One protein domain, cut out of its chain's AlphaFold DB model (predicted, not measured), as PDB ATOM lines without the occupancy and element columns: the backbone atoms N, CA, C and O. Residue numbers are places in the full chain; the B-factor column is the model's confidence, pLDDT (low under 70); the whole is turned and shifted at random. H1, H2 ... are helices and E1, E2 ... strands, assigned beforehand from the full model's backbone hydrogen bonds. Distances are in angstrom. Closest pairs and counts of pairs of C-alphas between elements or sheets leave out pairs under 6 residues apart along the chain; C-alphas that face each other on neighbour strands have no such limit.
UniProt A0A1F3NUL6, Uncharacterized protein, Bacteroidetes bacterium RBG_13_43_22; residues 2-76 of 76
ATOM      1  N   LYS A   2     -22.973 -39.994  -6.130       63.22
ATOM      2  CA  LYS A   2     -22.873 -38.550  -5.795       63.22
ATOM      3  C   LYS A   2     -23.175 -38.185  -4.327       63.22
ATOM      4  O   LYS A   2     -22.434 -37.422  -3.724       63.22
ATOM      5  N   LYS A   3     -24.207 -38.789  -3.721       70.94
ATOM      6  CA  LYS A   3     -24.564 -38.547  -2.306       70.94
ATOM      7  C   LYS A   3     -23.498 -39.055  -1.323       70.94
ATOM      8  O   LYS A   3     -23.240 -38.403  -0.325       70.94
ATOM      9  N   LYS A   4     -22.841 -40.183  -1.627       77.50
ATOM     10  CA  LYS A   4     -21.781 -40.755  -0.774       77.50
ATOM     11  C   LYS A   4     -20.541 -39.856  -0.735       77.50
ATOM     12  O   LYS A   4     -19.927 -39.727   0.312       77.50
ATOM     13  N   ILE A   5     -20.229 -39.205  -1.858       83.88
ATOM     14  CA  ILE A   5     -19.121 -38.245  -1.962       83.88
ATOM     15  C   ILE A   5     -19.410 -37.001  -1.109       83.88
ATOM     16  O   ILE A   5     -18.527 -36.547  -0.394       83.88
ATOM     17  N   LEU A   6     -20.652 -36.503  -1.120       82.75
ATOM     18  CA  LEU A   6     -21.055 -35.376  -0.270       82.75
ATOM     19  C   LEU A   6     -20.944 -35.704   1.223       82.75
ATOM     20  O   LEU A   6     -20.398 -34.901   1.973       82.75
ATOM     21  N   TYR A   7     -21.400 -36.885   1.648       85.62
ATOM     22  CA  TYR A   7     -21.260 -37.294   3.048       85.62
ATOM     23  C   TYR A   7     -19.796 -37.486   3.455       85.62
ATOM     24  O   TYR A   7     -19.416 -37.054   4.537       85.62
ATOM     25  N   ALA A   8     -18.963 -38.069   2.588       85.81
ATOM     26  CA  ALA A   8     -17.534 -38.232   2.856       85.81
ATOM     27  C   ALA A   8     -16.806 -36.881   2.962       85.81
ATOM     28  O   ALA A   8     -16.017 -36.685   3.881       85.81
ATOM     29  N   ALA A   9     -17.110 -35.933   2.071       84.56
ATOM     30  CA  ALA A   9     -16.544 -34.588   2.122       84.56
ATOM     31  C   ALA A   9     -16.977 -33.836   3.391       84.56
ATOM     32  O   ALA A   9     -16.140 -33.234   4.056       84.56
ATOM     33  N   ALA A  10     -18.255 -33.922   3.773       84.94
ATOM     34  CA  ALA A  10     -18.757 -33.306   5.001       84.94
ATOM     35  C   ALA A  10     -18.078 -33.878   6.257       84.94
ATOM     36  O   ALA A  10     -17.713 -33.125   7.157       84.94
ATOM     37  N   PHE A  11     -17.854 -35.196   6.300       85.12
ATOM     38  CA  PHE A  11     -17.150 -35.842   7.409       85.12
ATOM     39  C   PHE A  11     -15.685 -35.397   7.501       85.12
ATOM     40  O   PHE A  11     -15.182 -35.162   8.597       85.12
ATOM     41  N   LEU A  12     -15.018 -35.229   6.356       84.44
ATOM     42  CA  LEU A  12     -13.637 -34.752   6.293       84.44
ATOM     43  C   LEU A  12     -13.509 -33.306   6.802       84.44
ATOM     44  O   LEU A  12     -12.596 -32.999   7.563       84.44
ATOM     45  N   PHE A  13     -14.449 -32.432   6.427       81.19
ATOM     46  CA  PHE A  13     -14.484 -31.047   6.904       81.19
ATOM     47  C   PHE A  13     -14.775 -30.943   8.406       81.19
ATOM     48  O   PHE A  13     -14.153 -30.132   9.084       81.19
ATOM     49  N   LEU A  14     -15.672 -31.777   8.943       79.38
ATOM     50  CA  LEU A  14     -15.958 -31.817  10.382       79.38
ATOM     51  C   LEU A  14     -14.769 -32.338  11.196       79.38
ATOM     52  O   LEU A  14     -14.457 -31.779  12.244       79.38
ATOM     53  N   ALA A  15     -14.082 -33.371  10.703       76.44
ATOM     54  CA  ALA A  15     -12.884 -33.893  11.353       76.44
ATOM     55  C   ALA A  15     -11.757 -32.850  11.383       76.44
ATOM     56  O   ALA A  15     -11.104 -32.699  12.408       76.44
ATOM     57  N   TRP A  16     -11.569 -32.091  10.298       73.69
ATOM     58  CA  TRP A  16     -10.578 -31.013  10.250       73.69
ATOM     59  C   TRP A  16     -10.956 -29.842  11.173       73.69
ATOM     60  O   TRP A  16     -10.123 -29.358  11.933       73.69
ATOM     61  N   ALA A  17     -12.225 -29.431  11.193       69.06
ATOM     62  CA  ALA A  17     -12.687 -28.384  12.106       69.06
ATOM     63  C   ALA A  17     -12.467 -28.750  13.590       69.06
ATOM     64  O   ALA A  17     -12.162 -27.876  14.402       69.06
ATOM     65  N   ALA A  18     -12.555 -30.038  13.942       66.12
ATOM     66  CA  ALA A  18     -12.264 -30.505  15.295       66.12
ATOM     67  C   ALA A  18     -10.778 -30.353  15.677       66.12
ATOM     68  O   ALA A  18     -10.492 -30.027  16.825       66.12
ATOM     69  N   THR A  19      -9.832 -30.503  14.738       63.38
ATOM     70  CA  THR A  19      -8.393 -30.334  15.042       63.38
ATOM     71  C   THR A  19      -8.003 -28.872  15.235       63.38
ATOM     72  O   THR A  19      -7.023 -28.580  15.906       63.38
ATOM     73  N   SER A  20      -8.746 -27.930  14.643       58.19
ATOM     74  CA  SER A  20      -8.485 -26.495  14.818       58.19
ATOM     75  C   SER A  20      -8.958 -25.935  16.161       58.19
ATOM     76  O   SER A  20      -8.615 -24.803  16.487       58.19
ATOM     77  N   CYS A  21      -9.724 -26.699  16.947       57.25
ATOM     78  CA  CYS A  21     -10.138 -26.268  18.285       57.25
ATOM     79  C   CYS A  21      -8.975 -26.266  19.288       57.25
ATOM     80  O   CYS A  21      -8.977 -25.429  20.182       57.25
ATOM     81  N   GLU A  22      -7.954 -27.110  19.102       54.69
ATOM     82  CA  GLU A  22      -6.736 -27.070  19.932       54.69
ATOM     83  C   GLU A  22      -5.932 -25.775  19.711       54.69
ATOM     84  O   GLU A  22      -5.269 -25.279  20.612       54.69
ATOM     85  N   ALA A  23      -6.045 -25.156  18.529       54.50
ATOM     86  CA  ALA A  23      -5.405 -23.871  18.233       54.50
ATOM     87  C   ALA A  23      -6.138 -22.659  18.845       54.50
ATOM     88  O   ALA A  23      -5.645 -21.537  18.748       54.50
ATOM     89  N   LEU A  24      -7.320 -22.870  19.440       56.66
ATOM     90  CA  LEU A  24      -8.101 -21.852  20.150       56.66
ATOM     91  C   LEU A  24      -7.958 -21.962  21.673       56.66
ATOM     92  O   LEU A  24      -8.703 -21.314  22.408       56.66
ATOM     93  N   GLU A  25      -7.062 -22.820  22.151       66.31
ATOM     94  CA  GLU A  25      -6.866 -23.012  23.575       66.31
ATOM     95  C   GLU A  25      -6.116 -21.820  24.178       66.31
ATOM     96  O   GLU A  25      -5.105 -21.360  23.648       66.31
ATOM     97  N   GLU A  26      -6.633 -21.296  25.293       77.81
ATOM     98  CA  GLU A  26      -5.933 -20.271  26.061       77.81
ATOM     99  C   GLU A  26      -4.593 -20.851  26.530       77.81
ATOM    100  O   GLU A  26      -4.555 -21.902  27.179       77.81
ATOM    101  N   CYS A  27      -3.499 -20.182  26.166       85.62
ATOM    102  CA  CYS A  27      -2.156 -20.483  26.640       85.62
ATOM    103  C   CYS A  27      -1.753 -19.434  27.671       85.62
ATOM    104  O   CYS A  27      -1.892 -18.234  27.423       85.62
ATOM    105  N   LYS A  28      -1.249 -19.887  28.817       89.00
ATOM    106  CA  LYS A  28      -0.688 -19.023  29.857       89.00
ATOM    107  C   LYS A  28       0.638 -19.578  30.329       89.00
ATOM    108  O   LYS A  28       0.891 -20.783  30.284       89.00
ATOM    109  N   PHE A  29       1.466 -18.680  30.830       92.12
ATOM    110  CA  PHE A  29       2.706 -19.051  31.481       92.12
ATOM    111  C   PHE A  29       2.425 -19.249  32.966       92.12
ATOM    112  O   PHE A  29       1.967 -18.329  33.641       92.12
ATOM    113  N   CYS A  30       2.662 -20.458  33.470       93.50
ATOM    114  CA  CYS A  30       2.449 -20.793  34.871       93.50
ATOM    115  C   CYS A  30       3.771 -21.082  35.574       93.50
ATOM    116  O   CYS A  30       4.652 -21.750  35.029       93.50
ATOM    117  N   GLN A  31       3.874 -20.650  36.824       94.88
ATOM    118  CA  GLN A  31       5.002 -20.938  37.701       94.88
ATOM    119  C   GLN A  31       4.520 -21.341  39.093       94.88
ATOM    120  O   GLN A  31       3.426 -20.977  39.531       94.88
ATOM    121  N   MET A  32       5.350 -22.098  39.805       93.44
ATOM    122  CA  MET A  32       5.098 -22.431  41.206       93.44
ATOM    123  C   MET A  32       5.640 -21.316  42.098       93.44
ATOM    124  O   MET A  32       6.830 -21.018  42.040       93.44
ATOM    125  N   ALA A  33       4.799 -20.748  42.953       94.06
ATOM    126  CA  ALA A  33       5.200 -19.837  44.015       94.06
ATOM    127  C   ALA A  33       5.135 -20.590  45.346       94.06
ATOM    128  O   ALA A  33       4.103 -21.150  45.701       94.06
ATOM    129  N   THR A  34       6.246 -20.668  46.071       94.44
ATOM    130  CA  THR A  34       6.293 -21.282  47.401       94.44
ATOM    131  C   THR A  34       6.542 -20.207  48.437       94.44
ATOM    132  O   THR A  34       7.612 -19.604  48.457       94.44
ATOM    133  N   THR A  35       5.553 -19.989  49.292       94.94
ATOM    134  CA  THR A  35       5.585 -19.023  50.386       94.94
ATOM    135  C   THR A  35       5.948 -19.725  51.685       94.94
ATOM    136  O   THR A  35       5.271 -20.675  52.088       94.94
ATOM    137  N   ASP A  36       6.984 -19.259  52.372       93.19
ATOM    138  CA  ASP A  36       7.256 -19.649  53.754       93.19
ATOM    139  C   ASP A  36       6.286 -18.908  54.688       93.19
ATOM    140  O   ASP A  36       6.292 -17.685  54.773       93.19
ATOM    141  N   ASN A  37       5.425 -19.636  55.396       89.75
ATOM    142  CA  ASN A  37       4.418 -19.053  56.289       89.75
ATOM    143  C   ASN A  37       5.024 -18.492  57.590       89.75
ATOM    144  O   ASN A  37       4.314 -17.847  58.361       89.75
ATOM    145  N   THR A  38       6.306 -18.744  57.861       89.56
ATOM    146  CA  THR A  38       7.025 -18.248  59.043       89.56
ATOM    147  C   THR A  38       7.676 -16.901  58.763       89.56
ATOM    148  O   THR A  38       7.591 -15.998  59.594       89.56
ATOM    149  N   THR A  39       8.346 -16.769  57.615       90.50
ATOM    150  CA  THR A  39       9.090 -15.552  57.248       90.50
ATOM    151  C   THR A  39       8.339 -14.664  56.259       90.50
ATOM    152  O   THR A  39       8.595 -13.464  56.199       90.50
ATOM    153  N   GLY A  40       7.386 -15.229  55.515       88.94
ATOM    154  CA  GLY A  40       6.686 -14.564  54.417       88.94
ATOM    155  C   GLY A  40       7.475 -14.539  53.105       88.94
ATOM    156  O   GLY A  40       7.008 -13.932  52.143       88.94
ATOM    157  N   ASP A  41       8.652 -15.172  53.046       92.06
ATOM    158  CA  ASP A  41       9.470 -15.220  51.834       92.06
ATOM    159  C   ASP A  41       8.794 -16.054  50.745       92.06
ATOM    160  O   ASP A  41       8.300 -17.153  51.001       92.06
ATOM    161  N   VAL A  42       8.820 -15.550  49.511       93.56
ATOM    162  CA  VAL A  42       8.273 -16.242  48.340       93.56
ATOM    163  C   VAL A  42       9.409 -16.650  47.416       93.56
ATOM    164  O   VAL A  42      10.193 -15.820  46.959       93.56
ATOM    165  N   THR A  43       9.484 -17.944  47.122       93.31
ATOM    166  CA  THR A  43      10.399 -18.505  46.126       93.31
ATOM    167  C   THR A  43       9.614 -18.931  44.897       93.31
ATOM    168  O   THR A  43       8.660 -19.703  45.003       93.31
ATOM    169  N   TYR A  44      10.037 -18.463  43.725       93.06
ATOM    170  CA  TYR A  44       9.428 -18.818  42.447       93.06
ATOM    171  C   TYR A  44      10.222 -19.923  41.747       93.06
ATOM    172  O   TYR A  44      11.453 -19.901  41.713       93.06
ATOM    173  N   GLY A  45       9.503 -20.905  41.211       90.62
ATOM    174  CA  GLY A  45      10.044 -21.940  40.337       90.62
ATOM    175  C   GLY A  45      10.211 -21.458  38.895       90.62
ATOM    176  O   GLY A  45      10.071 -20.277  38.587       90.62
ATOM    177  N   PHE A  46      10.493 -22.399  37.994       91.19
ATOM    178  CA  PHE A  46      10.572 -22.109  36.565       91.19
ATOM    179  C   PHE A  46       9.182 -21.872  35.966       91.19
ATOM    180  O   PHE A  46       8.241 -22.617  36.248       91.19
ATOM    181  N   GLU A  47       9.087 -20.859  35.110       92.88
ATOM    182  CA  GLU A  47       7.891 -20.554  34.330       92.88
ATOM    183  C   GLU A  47       7.784 -21.538  33.150       92.88
ATOM    184  O   GLU A  47       8.767 -21.808  32.456       92.88
ATOM    185  N   THR A  48       6.608 -22.135  32.957       91.81
ATOM    186  CA  THR A  48       6.322 -23.092  31.878       91.81
ATOM    187  C   THR A  48       5.003 -22.730  31.207       91.81
ATOM    188  O   THR A  48       4.029 -22.396  31.880       91.81
ATOM    189  N   GLU A  49       4.969 -22.789  29.878       91.50
ATOM    190  CA  GLU A  49       3.754 -22.555  29.100       91.50
ATOM    191  C   GLU A  49       2.821 -23.768  29.182       91.50
ATOM    192  O   GLU A  49       3.231 -24.905  28.934       91.50
ATOM    193  N   TYR A  50       1.558 -23.512  29.513       89.88
ATOM    194  CA  TYR A  50       0.490 -24.502  29.473       89.88
ATOM    195  C   TYR A  50      -0.664 -23.967  28.635       89.88
ATOM    196  O   TYR A  50      -1.077 -22.820  28.797       89.88
ATOM    197  N   CYS A  51      -1.217 -24.830  27.788       88.31
ATOM    198  CA  CYS A  51      -2.382 -24.527  26.965       88.31
ATOM    199  C   CYS A  51      -3.519 -25.505  27.273       88.31
ATOM    200  O   CYS A  51      -3.281 -26.666  27.637       88.31
ATOM    201  N   GLY A  52      -4.756 -25.029  27.154       86.56
ATOM    202  CA  GLY A  52      -5.919 -25.906  27.042       86.56
ATOM    203  C   GLY A  52      -6.212 -26.774  28.249       86.56
ATOM    204  O   GLY A  52      -6.215 -26.306  29.385       86.56
ATOM    205  N   ALA A  53      -6.436 -28.069  28.016       85.88
ATOM    206  CA  ALA A  53      -6.697 -29.033  29.087       85.88
ATOM    207  C   ALA A  53      -5.575 -29.076  30.143       85.88
ATOM    208  O   ALA A  53      -5.854 -29.267  31.330       85.88
ATOM    209  N   ALA A  54      -4.317 -28.874  29.735       87.44
ATOM    210  CA  ALA A  54      -3.191 -28.820  30.662       87.44
ATOM    211  C   ALA A  54      -3.224 -27.542  31.513       87.44
ATOM    212  O   ALA A  54      -3.004 -27.621  32.721       87.44
ATOM    213  N   LEU A  55      -3.561 -26.395  30.911       88.56
ATOM    214  CA  LEU A  55      -3.746 -25.138  31.639       88.56
ATOM    215  C   LEU A  55      -4.881 -25.257  32.662       88.56
ATOM    216  O   LEU A  55      -4.671 -24.979  33.838       88.56
ATOM    217  N   ILE A  56      -6.042 -25.773  32.242       88.75
ATOM    218  CA  ILE A  56      -7.198 -26.008  33.122       88.75
ATOM    219  C   ILE A  56      -6.805 -26.910  34.298       88.75
ATOM    220  O   ILE A  56      -7.179 -26.651  35.442       88.75
ATOM    221  N   ALA A  57      -6.024 -27.963  34.041       89.75
ATOM    222  CA  ALA A  57      -5.560 -28.865  35.087       89.75
ATOM    223  C   ALA A  57      -4.602 -28.188  36.080       89.75
ATOM    224  O   ALA A  57      -4.626 -28.546  37.255       89.75
ATOM    225  N   ILE A  58      -3.762 -27.247  35.633       91.19
ATOM    226  CA  ILE A  58      -2.859 -26.480  36.504       91.19
ATOM    227  C   ILE A  58      -3.632 -25.436  37.310       91.19
ATOM    228  O   ILE A  58      -3.456 -25.381  38.523       91.19
ATOM    229  N   GLU A  59      -4.523 -24.669  36.684       89.56
ATOM    230  CA  GLU A  59      -5.339 -23.656  37.371       89.56
ATOM    231  C   GLU A  59      -6.308 -24.282  38.390       89.56
ATOM    232  O   GLU A  59      -6.634 -23.671  39.406       89.56
ATOM    233  N   ALA A  60      -6.724 -25.533  38.172       90.75
ATOM    234  CA  ALA A  60      -7.515 -26.296  39.134       90.75
ATOM    235  C   ALA A  60      -6.703 -26.808  40.342       90.75
ATOM    236  O   ALA A  60      -7.295 -27.311  41.305       90.75
ATOM    237  N   LYS A  61      -5.362 -26.720  40.327       91.75
ATOM    238  CA  LYS A  61      -4.543 -27.118  41.480       91.75
ATOM    239  C   LYS A  61      -4.662 -26.076  42.583       91.75
ATOM    240  O   LYS A  61      -4.140 -24.971  42.482       91.75
ATOM    241  N   GLY A  62      -5.301 -26.473  43.680       89.94
ATOM    242  CA  GLY A  62      -5.324 -25.680  44.902       89.94
ATOM    243  C   GLY A  62      -3.943 -25.551  45.567       89.94
ATOM    244  O   GLY A  62      -3.019 -26.310  45.252       89.94
ATOM    245  N   PRO A  63      -3.803 -24.613  46.522       91.75
ATOM    246  CA  PRO A  63      -2.598 -24.479  47.330       91.75
ATOM    247  C   PRO A  63      -2.286 -25.787  48.060       91.75
ATOM    248  O   PRO A  63      -3.175 -26.429  48.619       91.75
ATOM    249  N   THR A  64      -1.013 -26.167  48.077       92.75
ATOM    250  CA  THR A  64      -0.527 -27.325  48.832       92.75
ATOM    251  C   THR A  64       0.422 -26.850  49.918       92.75
ATOM    252  O   THR A  64       1.415 -26.193  49.621       92.75
ATOM    253  N   THR A  65       0.139 -27.191  51.172       93.06
ATOM    254  CA  THR A  65       0.996 -26.828  52.307       93.06
ATOM    255  C   THR A  65       1.755 -28.054  52.800       93.06
ATOM    256  O   THR A  65       1.149 -29.079  53.116       93.06
ATOM    257  N   VAL A  66       3.083 -27.951  52.873       89.69
ATOM    258  CA  VAL A  66       3.969 -28.986  53.418       89.69
ATOM    259  C   VAL A  66       4.858 -28.345  54.479       89.69
ATOM    260  O   VAL A  66       5.682 -27.483  54.183       89.69
ATOM    261  N   GLY A  67       4.684 -28.759  55.737       91.06
ATOM    262  CA  GLY A  67       5.354 -28.117  56.868       91.06
ATOM    263  C   GLY A  67       4.929 -26.653  57.001       91.06
ATOM    264  O   GLY A  67       3.737 -26.372  57.102       91.06
ATOM    265  N   ASN A  68       5.901 -25.739  56.969       91.44
ATOM    266  CA  ASN A  68       5.660 -24.296  57.045       91.44
ATOM    267  C   ASN A  68       5.599 -23.621  55.669       91.44
ATOM    268  O   ASN A  68       5.459 -22.405  55.609       91.44
ATOM    269  N   SER A  69       5.678 -24.360  54.562       92.81
ATOM    270  CA  SER A  69       5.687 -23.776  53.217       92.81
ATOM    271  C   SER A  69       4.378 -24.071  52.488       92.81
ATOM    272  O   SER A  69       3.927 -25.217  52.451       92.81
ATOM    273  N   THR A  70       3.763 -23.043  51.905       94.69
ATOM    274  CA  THR A  70       2.572 -23.156  51.053       94.69
ATOM    275  C   THR A  70       2.972 -22.911  49.612       94.69
ATOM    276  O   THR A  70       3.488 -21.848  49.286       94.69
ATOM    277  N   THR A  71       2.704 -23.876  48.745       94.31
ATOM    278  CA  THR A  71       2.964 -23.777  47.314       94.31
ATOM    279  C   THR A  71       1.666 -23.529  46.555       94.31
ATOM    280  O   THR A  71       0.700 -24.280  46.702       94.31
ATOM    281  N   THR A  72       1.657 -22.498  45.721       93.88
ATOM    282  CA  THR A  72       0.579 -22.119  44.808       93.88
ATOM    283  C   THR A  72       1.071 -22.139  43.366       93.88
ATOM    284  O   THR A  72       2.264 -22.011  43.092       93.88
ATOM    285  N   TRP A  73       0.140 -22.322  42.433       93.62
ATOM    286  CA  TRP A  73       0.388 -22.092  41.015       93.62
ATOM    287  C   TRP A  73      -0.096 -20.693  40.651       93.62
ATOM    288  O   TRP A  73      -1.237 -20.338  40.943       93.62
ATOM    289  N   GLU A  74       0.770 -19.908  40.023       91.75
ATOM    290  CA  GLU A  74       0.443 -18.589  39.488       91.75
ATOM    291  C   GLU A  74       0.576 -18.640  37.968       91.75
ATOM    292  O   GLU A  74       1.661 -18.912  37.455       91.75
ATOM    293  N   CYS A  75      -0.532 -18.411  37.259       91.50
ATOM    294  CA  CYS A  75      -0.598 -18.378  35.797       91.50
ATOM    295  C   CYS A  75      -0.914 -16.956  35.319       91.50
ATOM    296  O   CYS A  75      -1.787 -16.300  35.893       91.50
ATOM    297  N   ARG A  76      -0.225 -16.486  34.273       86.75
ATOM    298  CA  ARG A  76      -0.349 -15.131  33.711       86.75
ATOM    299  C   ARG A  76      -0.392 -15.116  32.189       86.75
ATOM    300  O   ARG A  76       0.163 -16.051  31.567       86.75
TER     301      ARG A  76
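What this domain is: This is residues 2 to 76 of the 76 residues of an uncharacterized protein of Bacteroidetes bacterium RBG_13_43_22 (UniProt A0A1F3NUL6). A long free helix, H1, sticks out like a handle from a small, narrow, strongly twisted sheet of five strands, with the short helix H2 beside the strands. The long strand E1 is the spine of the sheet: E2 and E3 lie along different stretches of one side of it, E5 lies on the other side, and E4 pairs with E5. The printed part has 75 residues with two named helices and five named strands; along the chain H1 comes first, then E1, E2 and E3, then H2, and last E4 and E5; the class is mixed, helices and strands, and the sheet is branched, with the antiparallel neighbour pairs E1 and E2, E1 and E3, E1 and E5, and E4 and E5. The whole is extended, with a radius of gyration of the C-alphas of 21.1 A, and spans 74 by 17 by 12 A, a rod whose length owes much to the arm H1.

How they stand to each other: H1, residues 2 to 19, is not on the sheet, with 0 pairs of C-alphas within 10 A, and residues 2 to 20 stand free. E1, residues 27 to 36, has three neighbours in staggered pairing. E2, residues 42 to 44, forms a hairpin with E1, at 144 degrees, with N 34 and O 43 2.8 A apart. E3, residues 48 to 51, lies on the same side of E1 as E2, at 133 degrees to E1, with N 28 and O 50 2.9 A apart. E2 and E3 are apart. H2, residues 52 to 59, is on the sheet at a height of 5.1 A, over none of the strands. Its closest C-alphas to E1 are those of Gly 52 and Cys 27, 6.6 A. H2 and E3 are near each other, with 7 pairs of C-alphas within 10 A. E5, residues 69 to 75, lies on the other side of E1, at 163 degrees, with N 33 and O 72 2.8 A apart. The closest C-alphas of H2 and E5 are those of Glu 59 and Trp 73, 7.0 A. E4, residues 64 to 66, forms a hairpin with E5, at 154 degrees, with N 71 and O 64 2.8 A apart. In H1 and H2 every O i to N i+4 pair is within hydrogen-bond range.

Where its parts are: H1 begins at C-alpha 2 (-22.873, -38.550, -5.795) and is 26.7 A long. E1 is 28.7 A long, ending at C-alpha 36 (7.256, -19.649, 53.754). E2 measures 6.5 A, E3 10.1 A, H2 10.6 A and E4 6.6 A. E5, 19.3 A, ends at C-alpha 75 (-0.598, -18.378, 35.797).

The domain as a whole: The C-alphas of Lys 2 and Thr 39 are the two farthest apart, 74.3 A. The printed part has no cut and no long link. Mean pLDDT of the printed part is 85.1; residue 2 and residues 17 to 25 are under 70.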